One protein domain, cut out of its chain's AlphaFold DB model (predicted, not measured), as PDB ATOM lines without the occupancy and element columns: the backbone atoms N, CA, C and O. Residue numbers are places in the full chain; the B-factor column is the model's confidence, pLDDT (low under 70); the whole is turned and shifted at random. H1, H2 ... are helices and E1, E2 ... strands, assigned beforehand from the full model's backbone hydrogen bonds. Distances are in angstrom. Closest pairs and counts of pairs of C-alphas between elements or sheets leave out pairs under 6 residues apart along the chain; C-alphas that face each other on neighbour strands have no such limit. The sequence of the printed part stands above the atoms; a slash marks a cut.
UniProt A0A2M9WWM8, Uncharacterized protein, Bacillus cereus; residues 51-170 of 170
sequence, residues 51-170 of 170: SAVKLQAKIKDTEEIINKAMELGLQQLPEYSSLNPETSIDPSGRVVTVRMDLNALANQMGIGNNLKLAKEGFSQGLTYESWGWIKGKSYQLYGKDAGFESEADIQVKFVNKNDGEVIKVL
ATOM      1  N   SER A  51      12.685  27.300  19.702       75.62
ATOM      2  CA  SER A  51      12.148  28.425  18.934       75.62
ATOM      3  C   SER A  51      11.230  27.965  17.794       75.62
ATOM      4  O   SER A  51      10.144  28.522  17.632       75.62
ATOM      5  N   ALA A  52      11.592  26.897  17.077       79.38
ATOM      6  CA  ALA A  52      10.805  26.361  15.968       79.38
ATOM      7  C   ALA A  52       9.484  25.744  16.452       79.38
ATOM      8  O   ALA A  52       8.436  25.942  15.837       79.38
ATOM      9  N   VAL A  53       9.513  25.050  17.594       82.25
ATOM     10  CA  VAL A  53       8.305  24.473  18.210       82.25
ATOM     11  C   VAL A  53       7.351  25.577  18.678       82.25
ATOM     12  O   VAL A  53       6.146  25.503  18.436       82.25
ATOM     13  N   LYS A  54       7.881  26.640  19.299       87.00
ATOM     14  CA  LYS A  54       7.082  27.801  19.723       87.00
ATOM     15  C   LYS A  54       6.496  28.566  18.540       87.00
ATOM     16  O   LYS A  54       5.354  29.012  18.625       87.00
ATOM     17  N   LEU A  55       7.252  28.712  17.451       88.56
ATOM     18  CA  LEU A  55       6.771  29.363  16.237       88.56
ATOM     19  C   LEU A  55       5.622  28.574  15.604       88.56
ATOM     20  O   LEU A  55       4.595  29.169  15.293       88.56
ATOM     21  N   GLN A  56       5.743  27.249  15.484       90.50
ATOM     22  CA  GLN A  56       4.658  26.424  14.943       90.50
ATOM     23  C   GLN A  56       3.371  26.517  15.767       90.50
ATOM     24  O   GLN A  56       2.290  26.618  15.189       90.50
ATOM     25  N   ALA A  57       3.472  26.522  17.099       91.88
ATOM     26  CA  ALA A  57       2.301  26.698  17.956       91.88
ATOM     27  C   ALA A  57       1.616  28.053  17.698       91.88
ATOM     28  O   ALA A  57       0.415  28.098  17.448       91.88
ATOM     29  N   LYS A  58       2.390  29.146  17.649       93.75
ATOM     30  CA  LYS A  58       1.859  30.490  17.359       93.75
ATOM     31  C   LYS A  58       1.272  30.615  15.959       93.75
ATOM     32  O   LYS A  58       0.286  31.326  15.772       93.75
ATOM     33  N   ILE A  59       1.878  29.949  14.978       94.81
ATOM     34  CA  ILE A  59       1.354  29.871  13.616       94.81
ATOM     35  C   ILE A  59      -0.038  29.238  13.640       94.81
ATOM     36  O   ILE A  59      -0.975  29.847  13.131       94.81
ATOM     37  N   LYS A  60      -0.189  28.084  14.294       94.88
ATOM     38  CA  LYS A  60      -1.476  27.390  14.388       94.88
ATOM     39  C   LYS A  60      -2.538  28.242  15.088       94.88
ATOM     40  O   LYS A  60      -3.636  28.407  14.567       94.88
ATOM     41  N   ASP A  61      -2.191  28.861  16.215       94.56
ATOM     42  CA  ASP A  61      -3.102  29.773  16.916       94.56
ATOM     43  C   ASP A  61      -3.520  30.949  16.010       94.56
ATOM     44  O   ASP A  61      -4.666  31.401  16.023       94.56
ATOM     45  N   THR A  62      -2.597  31.437  15.176       95.19
ATOM     46  CA  THR A  62      -2.873  32.518  14.223       95.19
ATOM     47  C   THR A  62      -3.789  32.070  13.085       95.19
ATOM     48  O   THR A  62      -4.678  32.833  12.708       95.19
ATOM     49  N   GLU A  63      -3.628  30.851  12.564       96.62
ATOM     50  CA  GLU A  63      -4.557  30.260  11.590       96.62
ATOM     51  C   GLU A  63      -5.981  30.210  12.151       96.62
ATOM     52  O   GLU A  63      -6.919  30.645  11.484       96.62
ATOM     53  N   GLU A  64      -6.144  29.747  13.394       96.06
ATOM     54  CA  GLU A  64      -7.446  29.667  14.070       96.06
ATOM     55  C   GLU A  64      -8.078  31.055  14.267       96.06
ATOM     56  O   GLU A  64      -9.265  31.249  13.991       96.06
ATOM     57  N   ILE A  65      -7.281  32.048  14.682       94.62
ATOM     58  CA  ILE A  65      -7.736  33.439  14.831       94.62
ATOM     59  C   ILE A  65      -8.190  34.017  13.488       94.62
ATOM     60  O   ILE A  65      -9.248  34.650  13.428       94.62
ATOM     61  N   ILE A  66      -7.410  33.814  12.421       94.56
ATOM     62  CA  ILE A  66      -7.758  34.328  11.094       94.56
ATOM     63  C   ILE A  66      -9.023  33.640  10.587       94.56
ATOM     64  O   ILE A  66      -9.956  34.335  10.197       94.56
ATOM     65  N   ASN A  67      -9.105  32.309  10.667       93.44
ATOM     66  CA  ASN A  67     -10.288  31.553  10.250       93.44
ATOM     67  C   ASN A  67     -11.553  32.047  10.945       93.44
ATOM     68  O   ASN A  67     -12.536  32.357  10.278       93.44
ATOM     69  N   LYS A  68     -11.509  32.214  12.270       92.56
ATOM     70  CA  LYS A  68     -12.663  32.692  13.035       92.56
ATOM     71  C   LYS A  68     -13.062  34.122  12.670       92.56
ATOM     72  O   LYS A  68     -14.247  34.426  12.571       92.56
ATOM     73  N   ALA A  69     -12.091  35.013  12.478       90.69
ATOM     74  CA  ALA A  69     -12.368  36.389  12.069       90.69
ATOM     75  C   ALA A  69     -12.970  36.453  10.655       90.69
ATOM     76  O   ALA A  69     -13.923  37.199  10.434       90.69
ATOM     77  N   MET A  70     -12.450  35.647   9.725       88.88
ATOM     78  CA  MET A  70     -12.989  35.512   8.371       88.88
ATOM     79  C   MET A  70     -14.417  34.963   8.409       88.88
ATOM     80  O   MET A  70     -15.306  35.547   7.803       88.88
ATOM     81  N   GLU A  71     -14.659  33.881   9.148       88.62
ATOM     82  CA  GLU A  71     -15.984  33.273   9.288       88.62
ATOM     83  C   GLU A  71     -17.010  34.291   9.804       88.62
ATOM     84  O   GLU A  71     -18.043  34.502   9.171       88.62
ATOM     85  N   LEU A  72     -16.692  34.990  10.898       87.62
ATOM     86  CA  LEU A  72     -17.573  36.012  11.469       87.62
ATOM     87  C   LEU A  72     -17.796  37.194  10.520       87.62
ATOM     88  O   LEU A  72     -18.912  37.705  10.434       87.62
ATOM     89  N   GLY A  73     -16.752  37.642   9.819       85.12
ATOM     90  CA  GLY A  73     -16.846  38.749   8.870       85.12
ATOM     91  C   GLY A  73     -17.694  38.399   7.647       85.12
ATOM     92  O   GLY A  73     -18.552  39.181   7.249       85.12
ATOM     93  N   LEU A  74     -17.509  37.205   7.082       85.44
ATOM     94  CA  LEU A  74     -18.259  36.751   5.909       85.44
ATOM     95  C   LEU A  74     -19.709  36.386   6.249       85.44
ATOM     96  O   LEU A  74     -20.590  36.599   5.427       85.44
ATOM     97  N   GLN A  75     -19.995  35.909   7.465       82.69
ATOM     98  CA  GLN A  75     -21.377  35.700   7.926       82.69
ATOM     99  C   GLN A  75     -22.182  37.005   8.014       82.69
ATOM    100  O   GLN A  75     -23.402  36.982   7.867       82.69
ATOM    101  N   GLN A  76     -21.519  38.143   8.239       84.00
ATOM    102  CA  GLN A  76     -22.170  39.459   8.264       84.00
ATOM    103  C   GLN A  76     -22.442  40.025   6.868       84.00
ATOM    104  O   GLN A  76     -23.173  41.008   6.747       84.00
ATOM    105  N   LEU A  77     -21.875  39.412   5.827       82.50
ATOM    106  CA  LEU A  77     -22.027  39.818   4.437       82.50
ATOM    107  C   LEU A  77     -22.800  38.721   3.701       82.50
ATOM    108  O   LEU A  77     -22.188  37.744   3.258       82.50
ATOM    109  N   PRO A  78     -24.138  38.837   3.590       82.69
ATOM    110  CA  PRO A  78     -24.980  37.791   3.033       82.69
ATOM    111  C   PRO A  78     -24.423  37.232   1.732       82.69
ATOM    112  O   PRO A  78     -24.294  36.018   1.636       82.69
ATOM    113  N   GLU A  79     -23.997  38.094   0.804       80.50
ATOM    114  CA  GLU A  79     -23.430  37.777  -0.512       80.50
ATOM    115  C   GLU A  79     -22.168  36.900  -0.494       80.50
ATOM    116  O   GLU A  79     -21.899  36.206  -1.471       80.50
ATOM    117  N   TYR A  80     -21.424  36.886   0.610       83.62
ATOM    118  CA  TYR A  80     -20.150  36.177   0.747       83.62
ATOM    119  C   TYR A  80     -20.200  35.012   1.742       83.62
ATOM    120  O   TYR A  80     -19.210  34.298   1.912       83.62
ATOM    121  N   SER A  81     -21.350  34.786   2.381       84.75
ATOM    122  CA  SER A  81     -21.527  33.776   3.432       84.75
ATOM    123  C   SER A  81     -21.225  32.332   2.995       84.75
ATOM    124  O   SER A  81     -20.909  31.494   3.838       84.75
ATOM    125  N   SER A  82     -21.252  32.031   1.693       85.94
ATOM    126  CA  SER A  82     -20.931  30.704   1.141       85.94
ATOM    127  C   SER A  82     -19.441  30.423   0.918       85.94
ATOM    128  O   SER A  82     -19.086  29.284   0.624       85.94
ATOM    129  N   LEU A  83     -18.554  31.415   1.069       84.94
ATOM    130  CA  LEU A  83     -17.139  31.288   0.691       84.94
ATOM    131  C   LEU A  83     -16.319  30.313   1.548       84.94
ATOM    132  O   LEU A  83     -15.240  29.920   1.108       84.94
ATOM    133  N   ASN A  84     -16.803  29.936   2.738       87.19
ATOM    134  CA  ASN A  84     -16.200  28.951   3.649       87.19
ATOM    135  C   ASN A  84     -14.647  28.991   3.693       87.19
ATOM    136  O   ASN A  84     -13.982  28.114   3.128       87.19
ATOM    137  N   PRO A  85     -14.067  30.041   4.299       90.50
ATOM    138  CA  PRO A  85     -12.640  30.324   4.240       90.50
ATOM    139  C   PRO A  85     -11.806  29.325   5.050       90.50
ATOM    140  O   PRO A  85     -12.142  28.988   6.181       90.50
ATOM    141  N   GLU A  86     -10.654  28.937   4.508       94.31
ATOM    142  CA  GLU A  86      -9.654  28.119   5.197       94.31
ATOM    143  C   GLU A  86      -8.262  28.734   5.070       94.31
ATOM    144  O   GLU A  86      -7.699  28.851   3.981       94.31
ATOM    145  N   THR A  87      -7.676  29.084   6.204       95.94
ATOM    146  CA  THR A  87      -6.350  29.686   6.305       95.94
ATOM    147  C   THR A  87      -5.314  28.622   6.613       95.94
ATOM    148  O   THR A  87      -5.515  27.784   7.487       95.94
ATOM    149  N   SER A  88      -4.183  28.691   5.917       97.00
ATOM    150  CA  SER A  88      -2.959  27.979   6.274       97.00
ATOM    151  C   SER A  88      -1.760  28.903   6.148       97.00
ATOM    152  O   SER A  88      -1.672  29.657   5.176       97.00
ATOM    153  N   ILE A  89      -0.813  28.793   7.060       97.31
ATOM    154  CA  ILE A  89       0.428  29.556   7.073       97.31
ATOM    155  C   ILE A  89       1.575  28.576   6.855       97.31
ATOM    156  O   ILE A  89       1.612  27.485   7.422       97.31
ATOM    157  N   ASP A  90       2.501  28.934   5.974       95.38
ATOM    158  CA  ASP A  90       3.645  28.077   5.697       95.38
ATOM    159  C   ASP A  90       4.583  27.971   6.921       95.38
ATOM    160  O   ASP A  90       4.568  28.834   7.799       95.38
ATOM    161  N   PRO A  91       5.455  26.950   6.995       93.06
ATOM    162  CA  PRO A  91       6.332  26.765   8.153       93.06
ATOM    163  C   PRO A  91       7.271  27.943   8.435       93.06
ATOM    164  O   PRO A  91       7.747  28.078   9.561       93.06
ATOM    165  N   SER A  92       7.567  28.772   7.424       92.81
ATOM    166  CA  SER A  92       8.383  29.972   7.609       92.81
ATOM    167  C   SER A  92       7.618  31.121   8.261       92.81
ATOM    168  O   SER A  92       8.254  32.045   8.760       92.81
ATOM    169  N   GLY A  93       6.282  31.087   8.248       93.56
ATOM    170  CA  GLY A  93       5.425  32.188   8.674       93.56
ATOM    171  C   GLY A  93       5.364  33.348   7.673       93.56
ATOM    172  O   GLY A  93       4.767  34.377   7.958       93.56
ATOM    173  N   ARG A  94       5.999  33.253   6.503       95.75
ATOM    174  CA  ARG A  94       6.047  34.373   5.545       95.75
ATOM    175  C   ARG A  94       4.912  34.339   4.536       95.75
ATOM    176  O   ARG A  94       4.652  35.349   3.889       95.75
ATOM    177  N   VAL A  95       4.230  33.206   4.383       97.19
ATOM    178  CA  VAL A  95       3.134  33.055   3.424       97.19
ATOM    179  C   VAL A  95       1.876  32.585   4.138       97.19
ATOM    180  O   VAL A  95       1.767  31.433   4.550       97.19
ATOM    181  N   VAL A  96       0.886  33.470   4.203       97.06
ATOM    182  CA  VAL A  96      -0.477  33.155   4.630       97.06
ATOM    183  C   VAL A  96      -1.308  32.860   3.388       97.06
ATOM    184  O   VAL A  96      -1.376  33.669   2.469       97.06
ATOM    185  N   THR A  97      -1.950  31.700   3.336       97.06
ATOM    186  CA  THR A  97      -2.850  31.304   2.248       97.06
ATOM    187  C   THR A  97      -4.266  31.192   2.782       97.06
ATOM    188  O   THR A  97      -4.518  30.365   3.649       97.06
ATOM    189  N   VAL A  98      -5.183  31.982   2.234       94.75
ATOM    190  CA  VAL A  98      -6.620  31.918   2.502       94.75
ATOM    191  C   VAL A  98      -7.290  31.257   1.298       94.75
ATOM    192  O   VAL A  98      -7.299  31.810   0.196       94.75
ATOM    193  N   ARG A  99      -7.816  30.049   1.492       94.56
ATOM    194  CA  ARG A  99      -8.557  29.286   0.480       94.56
ATOM    195  C   ARG A  99     -10.037  29.574   0.617       94.56
ATOM    196  O   ARG A  99     -10.552  29.478   1.724       94.56
ATOM    197  N   MET A 100     -10.714  29.879  -0.483       91.25
ATOM    198  CA  MET A 100     -12.154  30.148  -0.470       91.25
ATOM    199  C   MET A 100     -12.879  29.411  -1.589       91.25
ATOM    200  O   MET A 100     -12.320  29.204  -2.666       91.25
ATOM    201  N   ASP A 101     -14.116  29.003  -1.325       91.12
ATOM    202  CA  ASP A 101     -14.966  28.275  -2.265       91.12
ATOM    203  C   ASP A 101     -15.661  29.251  -3.224       91.12
ATOM    204  O   ASP A 101     -16.782  29.719  -2.999       91.12
ATOM    205  N   LEU A 102     -14.967  29.599  -4.311       89.12
ATOM    206  CA  LEU A 102     -15.536  30.495  -5.316       89.12
ATOM    207  C   LEU A 102     -16.662  29.841  -6.116       89.12
ATOM    208  O   LEU A 102     -17.484  30.564  -6.679       89.12
ATOM    209  N   ASN A 103     -16.730  28.508  -6.167       88.06
ATOM    210  CA  ASN A 103     -17.859  27.817  -6.786       88.06
ATOM    211  C   ASN A 103     -19.139  28.061  -5.981       88.06
ATOM    212  O   ASN A 103     -20.188  28.350  -6.557       88.06
ATOM    213  N   ALA A 104     -19.052  27.985  -4.651       88.62
ATOM    214  CA  ALA A 104     -20.167  28.284  -3.764       88.62
ATOM    215  C   ALA A 104     -20.618  29.748  -3.904       88.62
ATOM    216  O   ALA A 104     -21.814  29.999  -4.070       88.62
ATOM    217  N   LEU A 105     -19.667  30.689  -3.983       87.62
ATOM    218  CA  LEU A 105     -19.965  32.098  -4.266       87.62
ATOM    219  C   LEU A 105     -20.666  32.278  -5.620       87.62
ATOM    220  O   LEU A 105     -21.676  32.974  -5.715       87.62
ATOM    221  N   ALA A 106     -20.157  31.640  -6.677       87.69
ATOM    222  CA  ALA A 106     -20.718  31.748  -8.020       87.69
ATOM    223  C   ALA A 106     -22.169  31.229  -8.079       87.69
ATOM    224  O   ALA A 106     -23.048  31.871  -8.664       87.69
ATOM    225  N   ASN A 107     -22.437  30.112  -7.395       87.94
ATOM    226  CA  ASN A 107     -23.783  29.569  -7.237       87.94
ATOM    227  C   ASN A 107     -24.694  30.521  -6.459       87.94
ATOM    228  O   ASN A 107     -25.826  30.760  -6.877       87.94
ATOM    229  N   GLN A 108     -24.199  31.104  -5.366       86.06
ATOM    230  CA  GLN A 108     -24.976  32.026  -4.546       86.06
ATOM    231  C   GLN A 108     -25.349  33.313  -5.296       86.06
ATOM    232  O   GLN A 108     -26.470  33.804  -5.165       86.06
ATOM    233  N   MET A 109     -24.440  33.844  -6.114       84.56
ATOM    234  CA  MET A 109     -24.697  35.026  -6.942       84.56
ATOM    235  C   MET A 109     -25.560  34.725  -8.181       84.56
ATOM    236  O   MET A 109     -25.846  35.630  -8.962       84.56
ATOM    237  N   GLY A 110     -25.959  33.466  -8.403       86.12
ATOM    238  CA  GLY A 110     -26.773  33.070  -9.554       86.12
ATOM    239  C   GLY A 110     -26.034  33.130 -10.896       86.12
ATOM    240  O   GLY A 110     -26.672  33.107 -11.946       86.12
ATOM    241  N   ILE A 111     -24.698  33.185 -10.886       84.19
ATOM    242  CA  ILE A 111     -23.862  33.231 -12.102       84.19
ATOM    243  C   ILE A 111     -23.397  31.835 -12.562       84.19
ATOM    244  O   ILE A 111     -22.590  31.712 -13.488       84.19
ATOM    245  N   GLY A 112     -23.915  30.777 -11.929       80.12
ATOM    246  CA  GLY A 112     -23.591  29.379 -12.221       80.12
ATOM    247  C   GLY A 112     -22.108  29.068 -12.010       80.12
ATOM    248  O   GLY A 112     -21.463  29.649 -11.148       80.12
ATOM    249  N   ASN A 113     -21.533  28.201 -12.846       76.06
ATOM    250  CA  ASN A 113     -20.108  27.836 -12.784       76.06
ATOM    251  C   ASN A 113     -19.174  28.874 -13.444       76.06
ATOM    252  O   ASN A 113     -18.056  28.536 -13.841       76.06
ATOM    253  N   ASN A 114     -19.609  30.130 -13.619       84.12
ATOM    254  CA  ASN A 114     -18.761  31.175 -14.190       84.12
ATOM    255  C   ASN A 114     -17.746  31.690 -13.154       84.12
ATOM    256  O   ASN A 114     -17.855  32.788 -12.610       84.12
ATOM    257  N   LEU A 115     -16.720  30.872 -12.914       83.06
ATOM    258  CA  LEU A 115     -15.625  31.148 -11.988       83.06
ATOM    259  C   LEU A 115     -14.886  32.449 -12.292       83.06
ATOM    260  O   LEU A 115     -14.361  33.075 -11.377       83.06
ATOM    261  N   LYS A 116     -14.846  32.878 -13.558       85.31
ATOM    262  CA  LYS A 116     -14.196  34.133 -13.940       85.31
ATOM    263  C   LYS A 116     -14.919  35.333 -13.329       85.31
ATOM    264  O   LYS A 116     -14.273  36.163 -12.699       85.31
ATOM    265  N   LEU A 117     -16.247  35.383 -13.445       83.06
ATOM    266  CA  LEU A 117     -17.049  36.451 -12.838       83.06
ATOM    267  C   LEU A 117     -16.996  36.407 -11.305       83.06
ATOM    268  O   LEU A 117     -16.904  37.454 -10.672       83.06
ATOM    269  N   ALA A 118     -16.984  35.211 -10.706       83.50
ATOM    270  CA  ALA A 118     -16.807  35.064  -9.261       83.50
ATOM    271  C   ALA A 118     -15.437  35.583  -8.793       83.50
ATOM    272  O   ALA A 118     -15.366  36.341  -7.829       83.50
ATOM    273  N   LYS A 119     -14.357  35.233  -9.507       83.56
ATOM    274  CA  LYS A 119     -12.994  35.724  -9.246       83.56
ATOM    275  C   LYS A 119     -12.905  37.239  -9.385       83.56
ATOM    276  O   LYS A 119     -12.305  37.881  -8.527       83.56
ATOM    277  N   GLU A 120     -13.490  37.811 -10.436       82.69
ATOM    278  CA  GLU A 120     -13.495  39.258 -10.678       82.69
ATOM    279  C   GLU A 120     -14.272  40.007  -9.589       82.69
ATOM    280  O   GLU A 120     -13.720  40.928  -8.985       82.69
ATOM    281  N   GLY A 121     -15.500  39.575  -9.280       78.62
ATOM    282  CA  GLY A 121     -16.319  40.177  -8.223       78.62
ATOM    283  C   GLY A 121     -15.647  40.083  -6.855       78.62
ATOM    284  O   GLY A 121     -15.515  41.084  -6.150       78.62
ATOM    285  N   PHE A 122     -15.108  38.909  -6.523       80.06
ATOM    286  CA  PHE A 122     -14.365  38.720  -5.285       80.06
ATOM    287  C   PHE A 122     -13.100  39.597  -5.229       80.06
ATOM    288  O   PHE A 122     -12.855  40.282  -4.239       80.06
ATOM    289  N   SER A 123     -12.323  39.667  -6.315       78.69
ATOM    290  CA  SER A 123     -11.093  40.475  -6.380       78.69
ATOM    291  C   SER A 123     -11.332  41.981  -6.275       78.69
ATOM    292  O   SER A 123     -10.462  42.696  -5.767       78.69
ATOM    293  N   GLN A 124     -12.483  42.456  -6.763       76.81
ATOM    294  CA  GLN A 124     -12.928  43.844  -6.622       76.81
ATOM    295  C   GLN A 124     -13.388  44.151  -5.192       76.81
ATOM    296  O   GLN A 124     -13.096  45.233  -4.686       76.81
ATOM    297  N   GLY A 125     -14.037  43.190  -4.522       69.19
ATOM    298  CA  GLY A 125     -14.392  43.286  -3.101       69.19
ATOM    299  C   GLY A 125     -13.183  43.233  -2.158       69.19
ATOM    300  O   GLY A 125     -13.218  43.809  -1.073       69.19
ATOM    301  N   LEU A 126     -12.083  42.595  -2.577       64.12
ATOM    302  CA  LEU A 126     -10.802  42.591  -1.866       64.12
ATOM    303  C   LEU A 126     -10.097  43.957  -1.983       64.12
ATOM    304  O   LEU A 126      -9.123  44.100  -2.731       64.12
ATOM    305  N   THR A 127     -10.521  44.979  -1.245       60.78
ATOM    306  CA  THR A 127      -9.674  46.174  -1.077       60.78
ATOM    307  C   THR A 127      -8.511  45.855  -0.130       60.78
ATOM    308  O   THR A 127      -8.607  44.975   0.726       60.78
ATOM    309  N   TYR A 128      -7.373  46.543  -0.281       51.94
ATOM    310  CA  TYR A 128      -6.227  46.360   0.626       51.94
ATOM    311  C   TYR A 128      -6.631  46.609   2.090       51.94
ATOM    312  O   TYR A 128      -6.156  45.926   2.986       51.94
ATOM    313  N   GLU A 129      -7.573  47.523   2.332       61.94
ATOM    314  CA  GLU A 129      -8.088  47.824   3.670       61.94
ATOM    315  C   GLU A 129      -8.914  46.684   4.277       61.94
ATOM    316  O   GLU A 129      -8.806  46.432   5.474       61.94
ATOM    317  N   SER A 130      -9.708  45.965   3.476       67.06
ATOM    318  CA  SER A 130     -10.640  44.961   4.014       67.06
ATOM    319  C   SER A 130      -9.943  43.677   4.471       67.06
ATOM    320  O   SER A 130     -10.417  43.033   5.405       67.06
ATOM    321  N   TRP A 131      -8.786  43.336   3.893       76.88
ATOM    322  CA  TRP A 131      -8.071  42.093   4.224       76.88
ATOM    323  C   TRP A 131      -6.574  42.255   4.501       76.88
ATOM    324  O   TRP A 131      -5.916  41.303   4.924       76.88
ATOM    325  N   GLY A 132      -6.030  43.463   4.340       79.56
ATOM    326  CA  GLY A 132      -4.651  43.785   4.714       79.56
ATOM    327  C   GLY A 132      -4.381  43.619   6.210       79.56
ATOM    328  O   GLY A 132      -3.238  43.382   6.599       79.56
ATOM    329  N   TRP A 133      -5.427  43.622   7.048       89.69
ATOM    330  CA  TRP A 133      -5.313  43.354   8.486       89.69
ATOM    331  C   TRP A 133      -4.667  41.993   8.794       89.69
ATOM    332  O   TRP A 133      -4.047  41.856   9.849       89.69
ATOM    333  N   ILE A 134      -4.758  41.008   7.886       93.81
ATOM    334  CA  ILE A 134      -4.144  39.680   8.051       93.81
ATOM    335  C   ILE A 134      -2.624  39.809   8.205       93.81
ATOM    336  O   ILE A 134      -2.062  39.215   9.125       93.81
ATOM    337  N   LYS A 135      -1.967  40.635   7.377       93.50
ATOM    338  CA  LYS A 135      -0.516  40.876   7.470       93.50
ATOM    339  C   LYS A 135      -0.139  41.450   8.825       93.50
ATOM    340  O   LYS A 135       0.706  40.891   9.524       93.50
ATOM    341  N   GLY A 136      -0.825  42.520   9.222       93.50
ATOM    342  CA  GLY A 136      -0.587  43.176  10.503       93.50
ATOM    343  C   GLY A 136      -0.824  42.231  11.680       93.50
ATOM    344  O   GLY A 136      -0.022  42.188  12.614       93.50
ATOM    345  N   LYS A 137      -1.877  41.406  11.624       94.56
ATOM    346  CA  LYS A 137      -2.183  40.449  12.690       94.56
ATOM    347  C   LYS A 137      -1.153  39.329  12.774       94.56
ATOM    348  O   LYS A 137      -0.693  39.028  13.872       94.56
ATOM    349  N   SER A 138      -0.749  38.756  11.643       96.12
ATOM    350  CA  SER A 138       0.318  37.752  11.593       96.12
ATOM    351  C   SER A 138       1.647  38.304  12.116       96.12
ATOM    352  O   SER A 138       2.299  37.671  12.950       96.12
ATOM    353  N   TYR A 139       2.006  39.530  11.730       96.06
ATOM    354  CA  TYR A 139       3.206  40.191  12.239       96.06
ATOM    355  C   TYR A 139       3.152  40.404  13.758       96.06
ATOM    356  O   TYR A 139       4.125  40.129  14.464       96.06
ATOM    357  N   GLN A 140       2.002  40.847  14.276       95.44
ATOM    358  CA  GLN A 140       1.788  41.050  15.711       95.44
ATOM    359  C   GLN A 140       1.821  39.751  16.525       95.44
ATOM    360  O   GLN A 140       2.323  39.776  17.645       95.44
ATOM    361  N   LEU A 141       1.261  38.655  16.003       95.81
ATOM    362  CA  LEU A 141       1.102  37.401  16.746       95.81
ATOM    363  C   LEU A 141       2.353  36.520  16.734       95.81
ATOM    364  O   LEU A 141       2.642  35.873  17.741       95.81
ATOM    365  N   TYR A 142       3.091  36.485  15.623       94.88
ATOM    366  CA  TYR A 142       4.307  35.669  15.531       94.88
ATOM    367  C   TYR A 142       5.461  36.331  14.778       94.88
ATOM    368  O   TYR A 142       6.607  35.993  15.057       94.88
ATOM    369  N   GLY A 143       5.209  37.268  13.858       93.94
ATOM    370  CA  GLY A 143       6.267  37.820  13.000       93.94
ATOM    371  C   GLY A 143       7.408  38.487  13.773       93.94
ATOM    372  O   GLY A 143       8.572  38.274  13.445       93.94
ATOM    373  N   LYS A 144       7.097  39.214  14.855       93.12
ATOM    374  CA  LYS A 144       8.122  39.807  15.737       93.12
ATOM    375  C   LYS A 144       9.029  38.756  16.376       93.12
ATOM    376  O   LYS A 144      10.243  38.920  16.397       93.12
ATOM    377  N   ASP A 145       8.440  37.669  16.864       89.81
ATOM    378  CA  ASP A 145       9.184  36.588  17.514       89.81
ATOM    379  C   ASP A 145       9.943  35.719  16.504       89.81
ATOM    380  O   ASP A 145      10.964  35.126  16.841       89.81
ATOM    381  N   ALA A 146       9.462  35.676  15.259       89.56
ATOM    382  CA  ALA A 146      10.119  35.037  14.123       89.56
ATOM    383  C   ALA A 146      11.248  35.894  13.511       89.56
ATOM    384  O   ALA A 146      11.904  35.454  12.567       89.56
ATOM    385  N   GLY A 147      11.481  37.109  14.028       92.25
ATOM    386  CA  GLY A 147      12.538  38.005  13.559       92.25
ATOM    387  C   GLY A 147      12.230  38.706  12.235       92.25
ATOM    388  O   GLY A 147      13.153  39.032  11.491       92.25
ATOM    389  N   PHE A 148      10.954  38.914  11.904       94.81
ATOM    390  CA  PHE A 148      10.570  39.699  10.729       94.81
ATOM    391  C   PHE A 148      10.757  41.190  11.006       94.81
ATOM    392  O   PHE A 148      10.500  41.666  12.117       94.81
ATOM    393  N   GLU A 149      11.166  41.943   9.990       96.12
ATOM    394  CA  GLU A 149      11.409  43.378  10.115       96.12
ATOM    395  C   GLU A 149      10.087  44.147  10.145       96.12
ATOM    396  O   GLU A 149       9.933  45.098  10.913       96.12
ATOM    397  N   SER A 150       9.102  43.716   9.352       95.94
ATOM    398  CA  SER A 150       7.793  44.373   9.274       95.94
ATOM    399  C   SER A 150       6.684  43.439   8.784       95.94
ATOM    400  O   SER A 150       6.926  42.308   8.380       95.94
ATOM    401  N   GLU A 151       5.442  43.925   8.752       94.25
ATOM    402  CA  GLU A 151       4.332  43.199   8.120       94.25
ATOM    403  C   GLU A 151       4.510  43.003   6.603       94.25
ATOM    404  O   GLU A 151       3.876  42.121   6.025       94.25
ATOM    405  N   ALA A 152       5.393  43.775   5.955       93.81
ATOM    406  CA  ALA A 152       5.697  43.625   4.532       93.81
ATOM    407  C   ALA A 152       6.468  42.330   4.219       93.81
ATOM    408  O   ALA A 152       6.440  41.867   3.080       93.81
ATOM    409  N   ASP A 153       7.100  41.717   5.225       95.25
ATOM    410  CA  ASP A 153       7.730  40.394   5.123       95.25
ATOM    411  C   ASP A 153       6.724  39.251   4.933       95.25
ATOM    412  O   ASP A 153       7.124  38.126   4.616       95.25
ATOM    413  N   ILE A 154       5.436  39.532   5.155       95.69
ATOM    414  CA  ILE A 154       4.345  38.567   5.098       95.69
ATOM    415  C   ILE A 154       3.548  38.793   3.814       95.69
ATOM    416  O   ILE A 154       3.027  39.877   3.535       95.69
ATOM    417  N   GLN A 155       3.418  37.728   3.035       95.19
ATOM    418  CA  GLN A 155       2.584  37.669   1.847       95.19
ATOM    419  C   GLN A 155       1.255  36.996   2.184       95.19
ATOM    420  O   GLN A 155       1.238  35.935   2.810       95.19
ATOM    421  N   VAL A 156       0.144  37.571   1.716       94.25
ATOM    422  CA  VAL A 156      -1.181  36.943   1.837       94.25
ATOM    423  C   VAL A 156      -1.664  36.543   0.452       94.25
ATOM    424  O   VAL A 156      -1.736  37.374  -0.450       94.25
ATOM    425  N   LYS A 157      -1.993  35.266   0.271       93.88
ATOM    426  CA  LYS A 157      -2.517  34.707  -0.975       93.88
ATOM    427  C   LYS A 157      -3.965  34.299  -0.785       93.88
ATOM    428  O   LYS A 157      -4.260  33.475   0.073       93.88
ATOM    429  N   PHE A 158      -4.840  34.815  -1.631       91.62
ATOM    430  CA  PHE A 158      -6.197  34.312  -1.780       91.62
ATOM    431  C   PHE A 158      -6.207  33.317  -2.925       91.62
ATOM    432  O   PHE A 158      -5.791  33.653  -4.036       91.62
ATOM    433  N   VAL A 159      -6.661  32.099  -2.654       93.19
ATOM    434  CA  VAL A 159      -6.717  31.026  -3.649       93.19
ATOM    435  C   VAL A 159      -8.108  30.417  -3.689       93.19
ATOM    436  O   VAL A 159      -8.805  30.352  -2.675       93.19
ATOM    437  N   ASN A 160      -8.514  29.956  -4.863       90.69
ATOM    438  CA  ASN A 160      -9.744  29.197  -4.995       90.69
ATOM    439  C   ASN A 160      -9.517  27.777  -4.458       90.69
ATOM    440  O   ASN A 160      -8.579  27.088  -4.859       90.69
ATOM    441  N   LYS A 161     -10.366  27.334  -3.531       91.56
ATOM    442  CA  LYS A 161     -10.237  26.028  -2.875       91.56
ATOM    443  C   LYS A 161     -10.394  24.866  -3.861       91.56
ATOM    444  O   LYS A 161      -9.803  23.812  -3.651       91.56
ATOM    445  N   ASN A 162     -11.183  25.052  -4.922       87.94
ATOM    446  CA  ASN A 162     -11.548  23.967  -5.834       87.94
ATOM    447  C   ASN A 162     -10.454  23.631  -6.863       87.94
ATOM    448  O   ASN A 162     -10.303  22.463  -7.208       87.94
ATOM    449  N   ASP A 163      -9.712  24.626  -7.358       88.31
ATOM    450  CA  ASP A 163      -8.687  24.455  -8.406       88.31
ATOM    451  C   ASP A 163      -7.275  24.904  -7.970       88.31
ATOM    452  O   ASP A 163      -6.302  24.663  -8.683       88.31
ATOM    453  N   GLY A 164      -7.139  25.523  -6.791       89.00
ATOM    454  CA  GLY A 164      -5.876  26.047  -6.270       89.00
ATOM    455  C   GLY A 164      -5.383  27.316  -6.968       89.00
ATOM    456  O   GLY A 164      -4.275  27.775  -6.679       89.00
ATOM    457  N   GLU A 165      -6.168  27.893  -7.880       90.12
ATOM    458  CA  GLU A 165      -5.764  29.068  -8.641       90.12
ATOM    459  C   GLU A 165      -5.668  30.294  -7.730       90.12
ATOM    460  O   GLU A 165      -6.534  30.552  -6.889       90.12
ATOM    461  N   VAL A 166      -4.598  31.068  -7.906       90.50
ATOM    462  CA  VAL A 166      -4.389  32.308  -7.162       90.50
ATOM    463  C   VAL A 166      -5.342  33.371  -7.683       90.50
ATOM    464  O   VAL A 166      -5.295  33.749  -8.849       90.50
ATOM    465  N   ILE A 167      -6.175  33.880  -6.785       87.56
ATOM    466  CA  ILE A 167      -7.136  34.942  -7.064       87.56
ATOM    467  C   ILE A 167      -6.458  36.302  -6.896       87.56
ATOM    468  O   ILE A 167      -6.553  37.174  -7.754       87.56
ATOM    469  N   LYS A 168      -5.748  36.476  -5.774       87.25
ATOM    470  CA  LYS A 168      -5.058  37.720  -5.434       87.25
ATOM    471  C   LYS A 168      -3.886  37.463  -4.500       87.25
ATOM    472  O   LYS A 168      -3.909  36.533  -3.695       87.25
ATOM    473  N   VAL A 169      -2.888  38.333  -4.581       90.44
ATOM    474  CA  VAL A 169      -1.776  38.399  -3.636       90.44
ATOM    475  C   VAL A 169      -1.706  39.815  -3.081       90.44
ATOM    476  O   VAL A 169      -1.801  40.773  -3.853       90.44
ATOM    477  N   LEU A 170      -1.576  39.933  -1.761       86.94
ATOM    478  CA  LEU A 170      -1.346  41.189  -1.049       86.94
ATOM    479  C   LEU A 170       0.083  41.243  -0.535       86.94
ATOM    480  O   LEU A 170       0.594  40.219  -0.018       86.94
TER     481      LEU A 170
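AT A GLANCE: This is residues 51 to 170 of the 170 residues of an uncharacterized protein of Bacillus cereus (UniProt A0A2M9WWM8). One four-stranded sheet, its other face bare, has helices over one face: the long H1 runs over the edge strand E1 and H3 over the opposite edge strand E4. H5 lies beside part of H1 and only grazes the sheet, while H2 sits past one end of the strands. The 120 printed residues hold five named helices and four named strands, in the order H1 E1 E2 H2 H3 H4 H5 E3 E4. The sheet's order is E1 E2 E3 E4, mixed, and the class is mixed, helices and strands. The whole is compact, with a radius of gyration of the C-alphas of 14.7 A, yet elongated, spanning 48 by 25 by 21 A.

IN THESE COORDINATES: H1, residues 51 to 75, begins at C-alpha 51 (12.148, 28.425, 18.934) and measures 36.0 A. E1 is residues 86 to 89, 10.4 A; E2 is residues 95 to 100, 16.0 A. H2 is residues 102 to 108, 9.6 A, followed by H3, residues 115 to 125, 15.1 A. H4 is residues 128 to 131, 5.9 A, and H5 is residues 133 to 143, 13.6 A. E3 is residues 155 to 160, 16.4 A; E4, residues 166 to 169, 7.5 A, ends at C-alpha 169 (-1.776, 38.399, -3.636).

HOW THE PARTS SIT: E1 and E2 form an antiparallel hairpin, with N 88 and O 97 2.8 A apart. E2 and E3 are parallel, with N 98 and O 157 2.8 A apart; E2, the helices H2 to H5 and E3 make a strand-helix-strand unit, two parallel neighbour strands with helices between. E3 and E4 form another antiparallel hairpin, with N 158 and O 168 2.8 A apart. H1 and H3 are on the same face, giving two layers, helices on one face of a sheet. H1 runs along E1 at a height over the sheet of 6.8 A, and H3 along E4 at 9.3 A. H1, with residues 55 to 66 alone, touches H5 at a shallow tilt of 21 degrees, opposite ways; the closest C-alphas, of Lys 58 and Tyr 142, are 6.0 A apart. H2 touches H3, about perpendicular at 90 degrees; the closest C-alphas, of Ala 106 and Ala 118, are 5.3 A apart. H4 is apart from H3 and meets H5 only through their link. In H1, H2, H3 and H5 every O i to N i+4 pair is within hydrogen-bond range; H4 is too short for one.

THE WHOLE: The C-alphas farthest apart, of Ser 51 and Gly 110, are 48.5 A apart. The printed part has no cut, and the link from H5 to E3 is long, with 11 residues. The mean pLDDT of the printed part is 88.2; residues 125 to 130 are under 70.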